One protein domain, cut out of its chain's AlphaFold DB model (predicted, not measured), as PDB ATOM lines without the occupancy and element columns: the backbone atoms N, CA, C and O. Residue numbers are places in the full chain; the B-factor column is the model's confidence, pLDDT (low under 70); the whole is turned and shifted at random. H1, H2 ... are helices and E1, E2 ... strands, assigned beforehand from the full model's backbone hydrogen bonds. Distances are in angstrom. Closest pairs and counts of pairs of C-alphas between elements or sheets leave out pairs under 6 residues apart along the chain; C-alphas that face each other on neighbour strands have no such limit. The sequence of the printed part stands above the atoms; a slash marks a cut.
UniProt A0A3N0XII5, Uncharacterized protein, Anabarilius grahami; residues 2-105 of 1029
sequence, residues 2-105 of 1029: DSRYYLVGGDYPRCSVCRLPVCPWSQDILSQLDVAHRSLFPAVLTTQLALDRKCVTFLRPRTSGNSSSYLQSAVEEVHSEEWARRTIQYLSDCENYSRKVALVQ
ATOM      1  N   ASP A   2     -25.191  -0.399 -36.794       47.56
ATOM      2  CA  ASP A   2     -24.989  -1.194 -38.003       47.56
ATOM      3  C   ASP A   2     -26.206  -2.114 -38.156       47.56
ATOM      4  O   ASP A   2     -26.474  -2.947 -37.295       47.56
ATOM      5  N   SER A   3     -27.011  -1.915 -39.200       49.06
ATOM      6  CA  SER A   3     -28.293  -2.605 -39.415       49.06
ATOM      7  C   SER A   3     -28.148  -4.105 -39.724       49.06
ATOM      8  O   SER A   3     -29.139  -4.774 -40.010       49.06
ATOM      9  N   ARG A   4     -26.918  -4.636 -39.682       51.81
ATOM     10  CA  ARG A   4     -26.533  -5.971 -40.154       51.81
ATOM     11  C   ARG A   4     -26.590  -7.087 -39.104       51.81
ATOM     12  O   ARG A   4     -26.527  -8.248 -39.492       51.81
ATOM     13  N   TYR A   5     -26.721  -6.780 -37.811       53.88
ATOM     14  CA  TYR A   5     -26.478  -7.756 -36.733       53.88
ATOM     15  C   TYR A   5     -27.656  -7.914 -35.763       53.88
ATOM     16  O   TYR A   5     -27.515  -7.617 -34.581       53.88
ATOM     17  N   TYR A   6     -28.813  -8.377 -36.249       55.41
ATOM     18  CA  TYR A   6     -29.966  -8.679 -35.375       55.41
ATOM     19  C   TYR A   6     -30.538 -10.088 -35.554       55.41
ATOM     20  O   TYR A   6     -31.382 -10.526 -34.782       55.41
ATOM     21  N   LEU A   7     -30.044 -10.830 -36.547       51.41
ATOM     22  CA  LEU A   7     -30.471 -12.193 -36.847       51.41
ATOM     23  C   LEU A   7     -29.248 -13.016 -37.265       51.41
ATOM     24  O   LEU A   7     -29.073 -13.322 -38.442       51.41
ATOM     25  N   VAL A   8     -28.398 -13.398 -36.308       48.78
ATOM     26  CA  VAL A   8     -27.538 -14.578 -36.510       48.78
ATOM     27  C   VAL A   8     -28.380 -15.807 -36.170       48.78
ATOM     28  O   VAL A   8     -28.119 -16.523 -35.214       48.78
ATOM     29  N   GLY A   9     -29.450 -16.009 -36.940       51.50
ATOM     30  CA  GLY A   9     -30.146 -17.285 -36.975       51.50
ATOM     31  C   GLY A   9     -29.326 -18.203 -37.865       51.50
ATOM     32  O   GLY A   9     -29.419 -18.114 -39.087       51.50
ATOM     33  N   GLY A  10     -28.464 -19.016 -37.269       47.75
ATOM     34  CA  GLY A  10     -27.639 -19.957 -38.009       47.75
ATOM     35  C   GLY A  10     -27.472 -21.228 -37.208       47.75
ATOM     36  O   GLY A  10     -27.094 -21.165 -36.043       47.75
ATOM     37  N   ASP A  11     -27.757 -22.366 -37.840       53.38
ATOM     38  CA  ASP A  11     -27.414 -23.691 -37.339       53.38
ATOM     39  C   ASP A  11     -25.969 -23.694 -36.827       53.38
ATOM     40  O   ASP A  11     -25.012 -23.688 -37.605       53.38
ATOM     41  N   TYR A  12     -25.802 -23.652 -35.506       61.88
ATOM     42  CA  TYR A  12     -24.473 -23.636 -34.919       61.88
ATOM     43  C   TYR A  12     -23.732 -24.924 -35.282       61.88
ATOM     44  O   TYR A  12     -24.329 -26.009 -35.233       61.88
ATOM     45  N   PRO A  13     -22.427 -24.845 -35.606       60.03
ATOM     46  CA  PRO A  13     -21.622 -26.036 -35.802       60.03
ATOM     47  C   PRO A  13     -21.723 -26.903 -34.549       60.03
ATOM     48  O   PRO A  13     -21.460 -26.453 -33.439       60.03
ATOM     49  N   ARG A  14     -22.162 -28.148 -34.707       66.88
ATOM     50  CA  ARG A  14     -22.322 -29.066 -33.579       66.88
ATOM     51  C   ARG A  14     -20.989 -29.728 -33.275       66.88
ATOM     52  O   ARG A  14     -20.279 -30.137 -34.194       66.88
ATOM     53  N   CYS A  15     -20.670 -29.882 -31.994       68.69
ATOM     54  CA  CYS A  15     -19.543 -30.704 -31.580       68.69
ATOM     55  C   CYS A  15     -19.691 -32.104 -32.196       68.69
ATOM     56  O   CYS A  15     -20.744 -32.734 -32.077       68.69
ATOM     57  N   SER A  16     -18.641 -32.608 -32.843       74.38
ATOM     58  CA  SER A  16     -18.652 -33.935 -33.468       74.38
ATOM     59  C   SER A  16     -18.801 -35.080 -32.457       74.38
ATOM     60  O   SER A  16     -19.210 -36.170 -32.847       74.38
ATOM     61  N   VAL A  17     -18.512 -34.826 -31.173       75.94
ATOM     62  CA  VAL A  17     -18.593 -35.803 -30.076       75.94
ATOM     63  C   VAL A  17     -19.928 -35.702 -29.338       75.94
ATOM     64  O   VAL A  17     -20.715 -36.643 -29.366       75.94
ATOM     65  N   CYS A  18     -20.223 -34.561 -28.708       78.81
ATOM     66  CA  CYS A  18     -21.422 -34.413 -27.874       78.81
ATOM     67  C   CYS A  18     -22.655 -33.886 -28.625       78.81
ATOM     68  O   CYS A  18     -23.714 -33.751 -28.021       78.81
ATOM     69  N   ARG A  19     -22.543 -33.581 -29.930       68.31
ATOM     70  CA  ARG A  19     -23.621 -33.052 -30.798       68.31
ATOM     71  C   ARG A  19     -24.243 -31.728 -30.330       68.31
ATOM     72  O   ARG A  19     -25.177 -31.254 -30.984       68.31
ATOM     73  N   LEU A  20     -23.727 -31.122 -29.259       64.56
ATOM     74  CA  LEU A  20     -24.174 -29.827 -28.764       64.56
ATOM     75  C   LEU A  20     -23.792 -28.723 -29.762       64.56
ATOM     76  O   LEU A  20     -22.676 -28.755 -30.293       64.56
ATOM     77  N   PRO A  21     -24.696 -27.772 -30.044       60.62
ATOM     78  CA  PRO A  21     -24.381 -26.600 -30.850       60.62
ATOM     79  C   PRO A  21     -23.260 -25.792 -30.184       60.62
ATOM     80  O   PRO A  21     -23.365 -25.410 -29.023       60.62
ATOM     81  N   VAL A  22     -22.180 -25.539 -30.919       58.47
ATOM     82  CA  VAL A  22     -21.069 -24.687 -30.490       58.47
ATOM     83  C   VAL A  22     -21.291 -23.319 -31.108       58.47
ATOM     84  O   VAL A  22     -21.152 -23.160 -32.319       58.47
ATOM     85  N   CYS A  23     -21.643 -22.326 -30.292       60.59
ATOM     86  CA  CYS A  23     -21.701 -20.945 -30.758       60.59
ATOM     87  C   CYS A  23     -20.270 -20.502 -31.116       60.59
ATOM     88  O   CYS A  23     -19.438 -20.436 -30.209       60.59
ATOM     89  N   PRO A  24     -19.946 -20.207 -32.395       55.12
ATOM     90  CA  PRO A  24     -18.577 -19.907 -32.819       55.12
ATOM     91  C   PRO A  24     -17.957 -18.723 -32.074       55.12
ATOM     92  O   PRO A  24     -16.741 -18.561 -32.079       55.12
ATOM     93  N   TRP A  25     -18.802 -17.868 -31.498       60.06
ATOM     94  CA  TRP A  25     -18.464 -16.608 -30.846       60.06
ATOM     95  C   TRP A  25     -19.008 -16.593 -29.399       60.06
ATOM     96  O   TRP A  25     -19.475 -15.561 -28.919       60.06
ATOM     97  N   SER A  26     -19.024 -17.742 -28.708       63.88
ATOM     98  CA  SER A  26     -19.420 -17.792 -27.293       63.88
ATOM     99  C   SER A  26     -18.513 -16.909 -26.430       63.88
ATOM    100  O   SER A  26     -17.365 -16.636 -26.791       63.88
ATOM    101  N   GLN A  27     -19.007 -16.490 -25.262       67.31
ATOM    102  CA  GLN A  27     -18.203 -15.714 -24.317       67.31
ATOM    103  C   GLN A  27     -16.925 -16.466 -23.914       67.31
ATOM    104  O   GLN A  27     -15.874 -15.844 -23.800       67.31
ATOM    105  N   ASP A  28     -16.980 -17.796 -23.814       67.06
ATOM    106  CA  ASP A  28     -15.811 -18.640 -23.536       67.06
ATOM    107  C   ASP A  28     -14.738 -18.531 -24.627       67.06
ATOM    108  O   ASP A  28     -13.546 -18.546 -24.332       67.06
ATOM    109  N   ILE A  29     -15.135 -18.373 -25.893       71.12
ATOM    110  CA  ILE A  29     -14.205 -18.171 -27.013       71.12
ATOM    111  C   ILE A  29     -13.693 -16.729 -27.025       71.12
ATOM    112  O   ILE A  29     -12.491 -16.502 -27.123       71.12
ATOM    113  N   LEU A  30     -14.582 -15.742 -26.877       74.69
ATOM    114  CA  LEU A  30     -14.196 -14.328 -26.847       74.69
ATOM    115  C   LEU A  30     -13.271 -14.007 -25.665       74.69
ATOM    116  O   LEU A  30     -12.409 -13.135 -25.780       74.69
ATOM    117  N   SER A  31     -13.421 -14.723 -24.549       76.06
ATOM    118  CA  SER A  31     -12.569 -14.590 -23.366       76.06
ATOM    119  C   SER A  31     -11.123 -15.038 -23.598       76.06
ATOM    120  O   SER A  31     -10.244 -14.580 -22.877       76.06
ATOM    121  N   GLN A  32     -10.860 -15.852 -24.629       79.44
ATOM    122  CA  GLN A  32      -9.511 -16.288 -25.016       79.44
ATOM    123  C   GLN A  32      -8.770 -15.260 -25.880       79.44
ATOM    124  O   GLN A  32      -7.564 -15.385 -26.070       79.44
ATOM    125  N   LEU A  33      -9.475 -14.261 -26.420       80.94
ATOM    126  CA  LEU A  33      -8.880 -13.172 -27.194       80.94
ATOM    127  C   LEU A  33      -8.430 -12.040 -26.266       80.94
ATOM    128  O   LEU A  33      -9.119 -11.747 -25.281       80.94
ATOM    129  N   ASP A  34      -7.336 -11.361 -26.615       82.94
ATOM    130  CA  ASP A  34      -6.934 -10.112 -25.964       82.94
ATOM    131  C   ASP A  34      -7.983  -9.007 -26.186       82.94
ATOM    132  O   ASP A  34      -8.838  -9.078 -27.080       82.94
ATOM    133  N   VAL A  35      -7.942  -7.960 -25.358       80.81
ATOM    134  CA  VAL A  35      -8.973  -6.915 -25.364       80.81
ATOM    135  C   VAL A  35      -9.061  -6.152 -26.683       80.81
ATOM    136  O   VAL A  35     -10.174  -5.764 -27.054       80.81
ATOM    137  N   ALA A  36      -7.963  -5.958 -27.421       82.44
ATOM    138  CA  ALA A  36      -8.018  -5.242 -28.692       82.44
ATOM    139  C   ALA A  36      -8.859  -6.024 -29.709       82.44
ATOM    140  O   ALA A  36      -9.820  -5.481 -30.260       82.44
ATOM    141  N   HIS A  37      -8.587  -7.321 -29.866       84.12
ATOM    142  CA  HIS A  37      -9.347  -8.199 -30.757       84.12
ATOM    143  C   HIS A  37     -10.776  -8.440 -30.278       84.12
ATOM    144  O   HIS A  37     -11.717  -8.358 -31.070       84.12
ATOM    145  N   ARG A  38     -10.978  -8.662 -28.974       79.94
ATOM    146  CA  ARG A  38     -12.318  -8.815 -28.383       79.94
ATOM    147  C   ARG A  38     -13.194  -7.583 -28.629       79.94
ATOM    148  O   ARG A  38     -14.405  -7.712 -28.811       79.94
ATOM    149  N   SER A  39     -12.600  -6.390 -28.670       79.88
ATOM    150  CA  SER A  39     -13.312  -5.128 -28.913       79.88
ATOM    151  C   SER A  39     -13.758  -4.933 -30.367       79.88
ATOM    152  O   SER A  39     -14.632  -4.104 -30.619       79.88
ATOM    153  N   LEU A  40     -13.218  -5.703 -31.319       81.88
ATOM    154  CA  LEU A  40     -13.637  -5.659 -32.726       81.88
ATOM    155  C   LEU A  40     -14.999  -6.328 -32.963       81.88
ATOM    156  O   LEU A  40     -15.618  -6.096 -34.003       81.88
ATOM    157  N   PHE A  41     -15.494  -7.125 -32.010       77.25
ATOM    158  CA  PHE A  41     -16.785  -7.798 -32.121       77.25
ATOM    159  C   PHE A  41     -17.935  -6.813 -31.838       77.25
ATOM    160  O   PHE A  41     -18.075  -6.321 -30.711       77.25
ATOM    161  N   PRO A  42     -18.791  -6.511 -32.836       74.75
ATOM    162  CA  PRO A  42     -19.732  -5.396 -32.752       74.75
ATOM    163  C   PRO A  42     -21.025  -5.721 -31.992       74.75
ATOM    164  O   PRO A  42     -21.826  -4.815 -31.763       74.75
ATOM    165  N   ALA A  43     -21.259  -6.979 -31.605       75.62
ATOM    166  CA  ALA A  43     -22.535  -7.434 -31.056       75.62
ATOM    167  C   ALA A  43     -22.374  -8.304 -29.801       75.62
ATOM    168  O   ALA A  43     -21.405  -9.046 -29.665       75.62
ATOM    169  N   VAL A  44     -23.357  -8.213 -28.905       74.38
ATOM    170  CA  VAL A  44     -23.601  -9.140 -27.796       74.38
ATOM    171  C   VAL A  44     -24.460 -10.282 -28.324       74.38
ATOM    172  O   VAL A  44     -25.521 -10.039 -28.900       74.38
ATOM    173  N   LEU A  45     -24.004 -11.519 -28.156       69.75
ATOM    174  CA  LEU A  45     -24.703 -12.695 -28.668       69.75
ATOM    175  C   LEU A  45     -25.554 -13.356 -27.588       69.75
ATOM    176  O   LEU A  45     -25.148 -13.468 -26.433       69.75
ATOM    177  N   THR A  46     -26.721 -13.840 -27.994       66.25
ATOM    178  CA  THR A  46     -27.535 -14.794 -27.245       66.25
ATOM    179  C   THR A  46     -27.539 -16.143 -27.963       66.25
ATOM    180  O   THR A  46     -26.940 -16.300 -29.027       66.25
ATOM    181  N   THR A  47     -28.220 -17.132 -27.386       61.16
ATOM    182  CA  THR A  47     -28.343 -18.484 -27.947       61.16
ATOM    183  C   THR A  47     -28.964 -18.539 -29.335       61.16
ATOM    184  O   THR A  47     -28.806 -19.556 -29.986       61.16
ATOM    185  N   GLN A  48     -29.697 -17.520 -29.785       61.91
ATOM    186  CA  GLN A  48     -30.369 -17.543 -31.094       61.91
ATOM    187  C   GLN A  48     -30.300 -16.201 -31.839       61.91
ATOM    188  O   GLN A  48     -30.651 -16.126 -33.016       61.91
ATOM    189  N   LEU A  49     -29.888 -15.123 -31.162       70.06
ATOM    190  CA  LEU A  49     -29.961 -13.751 -31.662       70.06
ATOM    191  C   LEU A  49     -28.703 -12.961 -31.276       70.06
ATOM    192  O   LEU A  49     -27.880 -13.404 -30.482       70.06
ATOM    193  N   ALA A  50     -28.542 -11.778 -31.858       74.25
ATOM    194  CA  ALA A  50     -27.410 -10.892 -31.612       74.25
ATOM    195  C   ALA A  50     -27.906  -9.451 -31.478       74.25
ATOM    196  O   ALA A  50     -28.826  -9.063 -32.193       74.25
ATOM    197  N   LEU A  51     -27.301  -8.662 -30.592       78.12
ATOM    198  CA  LEU A  51     -27.607  -7.245 -30.411       78.12
ATOM    199  C   LEU A  51     -26.344  -6.399 -30.566       78.12
ATOM    200  O   LEU A  51     -25.382  -6.604 -29.834       78.12
ATOM    201  N   ASP A  52     -26.344  -5.406 -31.459       80.00
ATOM    202  CA  ASP A  52     -25.246  -4.427 -31.575       80.00
ATOM    203  C   ASP A  52     -24.924  -3.806 -30.192       80.00
ATOM    204  O   ASP A  52     -25.816  -3.332 -29.477       80.00
ATOM    205  N   ARG A  53     -23.642  -3.774 -29.797       79.56
ATOM    206  CA  ARG A  53     -23.187  -3.206 -28.507       79.56
ATOM    207  C   ARG A  53     -23.591  -1.739 -28.345       79.56
ATOM    208  O   ARG A  53     -23.745  -1.252 -27.220       79.56
ATOM    209  N   LYS A  54     -23.812  -1.013 -29.445       82.94
ATOM    210  CA  LYS A  54     -24.355   0.353 -29.432       82.94
ATOM    211  C   LYS A  54     -25.795   0.375 -28.922       82.94
ATOM    212  O   LYS A  54     -26.125   1.277 -28.162       82.94
ATOM    213  N   CYS A  55     -26.628  -0.611 -29.260       82.62
ATOM    214  CA  CYS A  55     -27.979  -0.735 -28.705       82.62
ATOM    215  C   CYS A  55     -27.936  -0.959 -27.191       82.62
ATOM    216  O   CYS A  55     -28.628  -0.258 -26.459       82.62
ATOM    217  N   VAL A  56     -27.056  -1.843 -26.707       82.75
ATOM    218  CA  VAL A  56     -26.837  -2.028 -25.260       82.75
ATOM    219  C   VAL A  56     -26.375  -0.719 -24.617       82.75
ATOM    220  O   VAL A  56     -26.913  -0.290 -23.600       82.75
ATOM    221  N   THR A  57     -25.459   0.002 -25.270       83.31
ATOM    222  CA  THR A  57     -25.017   1.332 -24.825       83.31
ATOM    223  C   THR A  57     -26.173   2.329 -24.737       83.31
ATOM    224  O   THR A  57     -26.169   3.163 -23.836       83.31
ATOM    225  N   PHE A  58     -27.180   2.241 -25.610       83.62
ATOM    226  CA  PHE A  58     -28.390   3.057 -25.516       83.62
ATOM    227  C   PHE A  58     -29.340   2.611 -24.402       83.62
ATOM    228  O   PHE A  58     -30.079   3.458 -23.920       83.62
ATOM    229  N   LEU A  59     -29.292   1.365 -23.921       81.88
ATOM    230  CA  LEU A  59     -30.075   0.911 -22.758       81.88
ATOM    231  C   LEU A  59     -29.462   1.345 -21.414       81.88
ATOM    232  O   LEU A  59     -30.190   1.542 -20.438       81.88
ATOM    233  N   ARG A  60     -28.136   1.554 -21.357       83.38
ATOM    234  CA  ARG A  60     -27.400   1.922 -20.127       83.38
ATOM    235  C   ARG A  60     -27.826   3.268 -19.508       83.38
ATOM    236  O   ARG A  60     -27.884   3.369 -18.283       83.38
ATOM    237  N   PRO A  61     -28.056   4.380 -20.242       75.88
ATOM    238  CA  PRO A  61     -28.498   5.642 -19.643       75.88
ATOM    239  C   PRO A  61     -29.885   5.522 -18.997       75.88
ATOM    240  O   PRO A  61     -30.887   5.367 -19.684       75.88
ATOM    241  N   ARG A  62     -29.976   5.667 -17.674       69.19
ATOM    242  CA  ARG A  62     -31.247   5.560 -16.940       69.19
ATOM    243  C   ARG A  62     -31.910   6.923 -16.746       69.19
ATOM    244  O   ARG A  62     -31.967   7.472 -15.648       69.19
ATOM    245  N   THR A  63     -32.337   7.523 -17.854       57.50
ATOM    246  CA  THR A  63     -33.098   8.779 -17.861       57.50
ATOM    247  C   THR A  63     -34.595   8.503 -17.990       57.50
ATOM    248  O   THR A  63     -35.020   7.498 -18.557       57.50
ATOM    249  N   SER A  64     -35.421   9.421 -17.480       50.44
ATOM    250  CA  SER A  64     -36.873   9.364 -17.680       50.44
ATOM    251  C   SER A  64     -37.194   9.329 -19.180       50.44
ATOM    252  O   SER A  64     -36.995  10.334 -19.859       50.44
ATOM    253  N   GLY A  65     -37.717   8.202 -19.670       53.66
ATOM    254  CA  GLY A  65     -38.129   8.009 -21.068       53.66
ATOM    255  C   GLY A  65     -37.292   7.009 -21.871       53.66
ATOM    256  O   GLY A  65     -37.689   6.680 -22.981       53.66
ATOM    257  N   ASN A  66     -36.182   6.496 -21.328       65.44
ATOM    258  CA  ASN A  66     -35.386   5.461 -21.986       65.44
ATOM    259  C   ASN A  66     -35.821   4.062 -21.516       65.44
ATOM    260  O   ASN A  66     -35.363   3.588 -20.475       65.44
ATOM    261  N   SER A  67     -36.757   3.435 -22.235       75.94
ATOM    262  CA  SER A  67     -37.184   2.050 -21.995       75.94
ATOM    263  C   SER A  67     -36.716   1.119 -23.111       75.94
ATOM    264  O   SER A  67     -36.469   1.553 -24.236       75.94
ATOM    265  N   SER A  68     -36.653  -0.175 -22.806       82.69
ATOM    266  CA  SER A  68     -36.473  -1.254 -23.785       82.69
ATOM    267  C   SER A  68     -37.451  -1.139 -24.956       82.69
ATOM    268  O   SER A  68     -37.044  -1.243 -26.107       82.69
ATOM    269  N   SER A  69     -38.722  -0.827 -24.676       82.50
ATOM    270  CA  SER A  69     -39.759  -0.635 -25.697       82.50
ATOM    271  C   SER A  69     -39.482   0.575 -26.580       82.50
ATOM    272  O   SER A  69     -39.625   0.492 -27.793       82.50
ATOM    273  N   TYR A  70     -39.049   1.694 -25.989       83.62
ATOM    274  CA  TYR A  70     -38.681   2.875 -26.763       83.62
ATOM    275  C   TYR A  70     -37.506   2.577 -27.700       83.62
ATOM    276  O   TYR A  70     -37.559   2.934 -28.876       83.62
ATOM    277  N   LEU A  71     -36.468   1.896 -27.200       83.62
ATOM    278  CA  LEU A  71     -35.329   1.525 -28.033       83.62
ATOM    279  C   LEU A  71     -35.732   0.536 -29.130       83.62
ATOM    280  O   LEU A  71     -35.337   0.740 -30.271       83.62
ATOM    281  N   GLN A  72     -36.530  -0.485 -28.814       86.00
ATOM    282  CA  GLN A  72     -37.031  -1.455 -29.791       86.00
ATOM    283  C   GLN A  72     -37.774  -0.746 -30.930       86.00
ATOM    284  O   GLN A  72     -37.414  -0.943 -32.086       86.00
ATOM    285  N   SER A  73     -38.700   0.167 -30.616       85.69
ATOM    286  CA  SER A  73     -39.413   0.950 -31.633       85.69
ATOM    287  C   SER A  73     -38.479   1.846 -32.456       85.69
ATOM    288  O   SER A  73     -38.612   1.924 -33.674       85.69
ATOM    289  N   ALA A  74     -37.501   2.500 -31.820       85.56
ATOM    290  CA  ALA A  74     -36.542   3.351 -32.525       85.56
ATOM    291  C   ALA A  74     -35.621   2.546 -33.462       85.56
ATOM    292  O   ALA A  74     -35.311   2.993 -34.566       85.56
ATOM    293  N   VAL A  75     -35.175   1.359 -33.041       84.75
ATOM    294  CA  VAL A  75     -34.366   0.464 -33.882       84.75
ATOM    295  C   VAL A  75     -35.222  -0.118 -35.010       84.75
ATOM    296  O   VAL A  75     -34.729  -0.235 -36.130       84.75
ATOM    297  N   GLU A  76     -36.499  -0.421 -34.760       85.81
ATOM    298  CA  GLU A  76     -37.438  -0.931 -35.766       85.81
ATOM    299  C   GLU A  76     -37.694   0.090 -36.878       85.81
ATOM    300  O   GLU A  76     -37.659  -0.270 -38.055       85.81
ATOM    301  N   GLU A  77     -37.854   1.372 -36.536       85.81
ATOM    302  CA  GLU A  77     -37.971   2.462 -37.512       85.81
ATOM    303  C   GLU A  77     -36.702   2.574 -38.373       85.81
ATOM    304  O   GLU A  77     -36.778   2.510 -39.601       85.81
ATOM    305  N   VAL A  78     -35.519   2.622 -37.744       84.56
ATOM    306  CA  VAL A  78     -34.225   2.667 -38.452       84.56
ATOM    307  C   VAL A  78     -34.042   1.457 -39.377       84.56
ATOM    308  O   VAL A  78     -33.529   1.598 -40.490       84.56
ATOM    309  N   HIS A  79     -34.454   0.267 -38.934       80.12
ATOM    310  CA  HIS A  79     -34.345  -0.960 -39.717       80.12
ATOM    311  C   HIS A  79     -35.315  -0.971 -40.902       80.12
ATOM    312  O   HIS A  79     -34.917  -1.310 -42.017       80.12
ATOM    313  N   SER A  80     -36.557  -0.543 -40.676       84.75
ATOM    314  CA  SER A  80     -37.594  -0.450 -41.705       84.75
ATOM    315  C   SER A  80     -37.189   0.512 -42.820       84.75
ATOM    316  O   SER A  80     -37.304   0.177 -44.000       84.75
ATOM    317  N   GLU A  81     -36.648   1.680 -42.466       87.00
ATOM    318  CA  GLU A  81     -36.158   2.645 -43.451       87.00
ATOM    319  C   GLU A  81     -34.974   2.106 -44.262       87.00
ATOM    320  O   GLU A  81     -34.926   2.284 -45.479       87.00
ATOM    321  N   GLU A  82     -34.009   1.446 -43.616       84.50
ATOM    322  CA  GLU A  82     -32.836   0.905 -44.309       84.50
ATOM    323  C   GLU A  82     -33.197  -0.261 -45.230       84.50
ATOM    324  O   GLU A  82     -32.712  -0.327 -46.362       84.50
ATOM    325  N   TRP A  83     -34.089  -1.149 -44.786       84.56
ATOM    326  CA  TRP A  83     -34.647  -2.190 -45.642       84.56
ATOM    327  C   TRP A  83     -35.350  -1.572 -46.856       84.56
ATOM    328  O   TRP A  83     -35.086  -1.987 -47.983       84.56
ATOM    329  N   ALA A  84     -36.167  -0.530 -46.661       86.06
ATOM    330  CA  ALA A  84     -36.847   0.154 -47.757       86.06
ATOM    331  C   ALA A  84     -35.858   0.779 -48.759       86.06
ATOM    332  O   ALA A  84     -36.008   0.567 -49.962       86.06
ATOM    333  N   ARG A  85     -34.809   1.479 -48.295       87.56
ATOM    334  CA  ARG A  85     -33.763   2.048 -49.171       87.56
ATOM    335  C   ARG A  85     -33.062   0.976 -50.005       87.56
ATOM    336  O   ARG A  85     -32.881   1.158 -51.206       87.56
ATOM    337  N   ARG A  86     -32.685  -0.150 -49.390       84.94
ATOM    338  CA  ARG A  86     -32.018  -1.259 -50.092       84.94
ATOM    339  C   ARG A  86     -32.935  -1.951 -51.083       84.94
ATOM    340  O   ARG A  86     -32.490  -2.279 -52.178       84.94
ATOM    341  N   THR A  87     -34.201  -2.130 -50.723       85.81
ATOM    342  CA  THR A  87     -35.215  -2.660 -51.633       85.81
ATOM    343  C   THR A  87     -35.398  -1.729 -52.827       85.81
ATOM    344  O   THR A  87     -35.396  -2.207 -53.953       85.81
ATOM    345  N   ILE A  88     -35.451  -0.407 -52.622       88.69
ATOM    346  CA  ILE A  88     -35.496   0.575 -53.720       88.69
ATOM    347  C   ILE A  88     -34.265   0.444 -54.627       88.69
ATOM    348  O   ILE A  88     -34.427   0.371 -55.843       88.69
ATOM    349  N   GLN A  89     -33.055   0.365 -54.065       86.94
ATOM    350  CA  GLN A  89     -31.825   0.205 -54.850       86.94
ATOM    351  C   GLN A  89     -31.839  -1.094 -55.665       86.94
ATOM    352  O   GLN A  89     -31.631  -1.066 -56.875       86.94
ATOM    353  N   TYR A  90     -32.164  -2.218 -55.024       84.56
ATOM    354  CA  TYR A  90     -32.279  -3.515 -55.685       84.56
ATOM    355  C   TYR A  90     -33.326  -3.496 -56.803       84.56
ATOM    356  O   TYR A  90     -33.062  -3.986 -57.898       84.56
ATOM    357  N   LEU A  91     -34.506  -2.923 -56.548       85.56
ATOM    358  CA  LEU A  91     -35.568  -2.819 -57.546       85.56
ATOM    359  C   LEU A  91     -35.162  -1.898 -58.700       85.56
ATOM    360  O   LEU A  91     -35.463  -2.220 -59.844       85.56
ATOM    361  N   SER A  92     -34.430  -0.814 -58.433       87.06
ATOM    362  CA  SER A  92     -33.863   0.048 -59.474       87.06
ATOM    363  C   SER A  92     -32.823  -0.691 -60.326       87.06
ATOM    364  O   SER A  92     -32.799  -0.518 -61.546       87.06
ATOM    365  N   ASP A  93     -31.983  -1.530 -59.719       84.50
ATOM    366  CA  ASP A  93     -31.002  -2.352 -60.433       84.50
ATOM    367  C   ASP A  93     -31.685  -3.456 -61.248       84.50
ATOM    368  O   ASP A  93     -31.307  -3.696 -62.396       84.50
ATOM    369  N   CYS A  94     -32.739  -4.069 -60.703       81.62
ATOM    370  CA  CYS A  94     -33.593  -5.011 -61.422       81.62
ATOM    371  C   CYS A  94     -34.290  -4.340 -62.602       81.62
ATOM    372  O   CYS A  94     -34.302  -4.906 -63.686       81.62
ATOM    373  N   GLU A  95     -34.818  -3.128 -62.430       82.56
ATOM    374  CA  GLU A  95     -35.437  -2.360 -63.509       82.56
ATOM    375  C   GLU A  95     -34.418  -2.062 -64.623       82.56
ATOM    376  O   GLU A  95     -34.689  -2.297 -65.801       82.56
ATOM    377  N   ASN A  96     -33.208  -1.625 -64.260       81.44
ATOM    378  CA  ASN A  96     -32.112  -1.406 -65.203       81.44
ATOM    379  C   ASN A  96     -31.691  -2.700 -65.916       81.44
ATOM    380  O   ASN A  96     -31.444  -2.683 -67.124       81.44
ATOM    381  N   TYR A  97     -31.610  -3.814 -65.188       76.62
ATOM    382  CA  TYR A  97     -31.334  -5.132 -65.750       76.62
ATOM    383  C   TYR A  97     -32.445  -5.552 -66.717       76.62
ATOM    384  O   TYR A  97     -32.141  -5.892 -67.851       76.62
ATOM    385  N   SER A  98     -33.719  -5.426 -66.342       72.44
ATOM    386  CA  SER A  98     -34.866  -5.729 -67.204       72.44
ATOM    387  C   SER A  98     -34.873  -4.892 -68.485       72.44
ATOM    388  O   SER A  98     -35.094  -5.443 -69.562       72.44
ATOM    389  N   ARG A  99     -34.551  -3.590 -68.414       73.69
ATOM    390  CA  ARG A  99     -34.387  -2.745 -69.615       73.69
ATOM    391  C   ARG A  99     -33.236  -3.220 -70.512       73.69
ATOM    392  O   ARG A  99     -33.363  -3.167 -71.730       73.69
ATOM    393  N   LYS A 100     -32.123  -3.692 -69.938       69.38
ATOM    394  CA  LYS A 100     -30.977  -4.238 -70.693       69.38
ATOM    395  C   LYS A 100     -31.254  -5.634 -71.262       69.38
ATOM    396  O   LYS A 100     -30.818  -5.935 -72.365       69.38
ATOM    397  N   VAL A 101     -32.008  -6.464 -70.551       65.88
ATOM    398  CA  VAL A 101     -32.451  -7.794 -70.993       65.88
ATOM    399  C   VAL A 101     -33.496  -7.700 -72.105       65.88
ATOM    400  O   VAL A 101     -33.520  -8.550 -72.985       65.88
ATOM    401  N   ALA A 102     -34.289  -6.627 -72.175       59.22
ATOM    402  CA  ALA A 102     -35.118  -6.366 -73.354       59.22
ATOM    403  C   ALA A 102     -34.293  -6.250 -74.663       59.22
ATOM    404  O   ALA A 102     -34.837  -6.475 -75.739       59.22
ATOM    405  N   LEU A 103     -32.985  -5.950 -74.578       58.09
ATOM    406  CA  LEU A 103     -32.055  -5.901 -75.718       58.09
ATOM    407  C   LEU A 103     -31.347  -7.241 -76.001       58.09
ATOM    408  O   LEU A 103     -30.803  -7.422 -77.087       58.09
ATOM    409  N   VAL A 104     -31.338  -8.182 -75.052       57.84
ATOM    410  CA  VAL A 104     -30.681  -9.494 -75.168       57.84
ATOM    411  C   VAL A 104     -31.685 -10.537 -74.696       57.84
ATOM    412  O   VAL A 104     -31.854 -10.697 -73.494       57.84
ATOM    413  N   GLN A 105     -32.364 -11.213 -75.631       56.16
ATOM    414  CA  GLN A 105     -33.453 -12.180 -75.400       56.16
ATOM    415  C   GLN A 105     -33.093 -13.296 -74.388       56.16
ATOM    416  O   GLN A 105     -32.820 -14.432 -74.765       56.16
TER     417      GLN A 105
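This is residues 2 to 105 of the 1029 residues of an uncharacterized protein of Anabarilius grahami (UniProt A0A3N0XII5). One long helix, H4, runs like an arm from a small, loosely built head, and its far part with the tail after it, residues 84 to 105, sticks out free. The head holds a tiny two-strand hairpin, E1 and E2, the helix H3 that follows it and folds back to the first turn of H4, two very short helices, H1 and H2, and a long stretch with no named element, residues 2 to 26. The printed part has 104 residues with four named helices and two named strands, in the order H1, H2, E1, E2, H3, H4; the sheet has the order E1 - E2, antiparallel, and the class is mostly helix. The whole is extended, with a radius of gyration of the C-alphas of 19.9 A, and its flat outline spans 56 by 50 by 27 A.

Residues 2 to 26 hold no named element, and their C-alphas lie 1 to 30 A from the mean of all C-alphas. After them come H1, residues 27 to 30, and H2, residues 35 to 38, which are close but not clearly touching: their closest C-alphas, those of Leu 30 and Arg 38, are 6.0 A apart. E1, residues 43 to 45, and E2, residues 50 to 52, form a hairpin, antiparallel with 157 degrees between their directions. The C-alphas of 44 and 51 face each other at 5.1 A, and across the pair N 44 and O 51 are 2.7 A apart and N 51 and O 44 2.8 A, both within hydrogen-bond range. H1 and E1 are only just apart, their closest C-alphas being 8.4 A from each other. H3, residues 53 to 59, follows E2 with 0 residues between them; the closest C-alphas of E1 and H3 are those of Ala 43 and Arg 53, 5.0 A apart. H3 and H4, residues 68 to 101, form a helical hairpin: they run opposite ways at a steep tilt of 41 degrees. H4 touches H3 with residues 68 to 71 alone, and the closest C-alphas are those of Leu 59 and Ser 68, 6.8 A apart. H4 is apart from H1, H2, E1 and E2. Every O i to N i+4 pair is within hydrogen-bond range in H3 and H4; H1 and H2 are too short for such a pair, and the 1 pair of O i to N i+3 is within range in H1 but not in H2.

H1, residues 27 to 30, begins at C-alpha 27 at (-18.203, -15.714, -24.317), and H2 follows at residues 35 to 38. E1 covers residues 43 to 45 and measures 6.2 A from first to last C-alpha; E2 covers residues 50 to 52 and measures 6.8 A. H3, residues 53 to 59, is 9.9 A long. H4, residues 68 to 101, is 47.8 A long, from C-alpha 68 at (-36.473, -1.254, -23.785) to C-alpha 101 at (-32.451, -7.794, -70.993).

The two C-alphas farthest apart are those of Ser 64 and Gln 105, at 61.7 A. Residues 31 to 37, 60 to 65 and 84 to 105 stand free, and the body without them, 69 residues, spans 44 by 24 by 21 A. The printed part has no cut. The links H1 to H2, H2 to E1, E1 to E2 and E2 to H3 are tight, H3 to H4 is short, and no link is long. The mean pLDDT of the printed part is 73.0; it is under 70 in residues 2 to 15, 19 to 28, 45 to 48, 62 to 66 and 100 to 105 of this model.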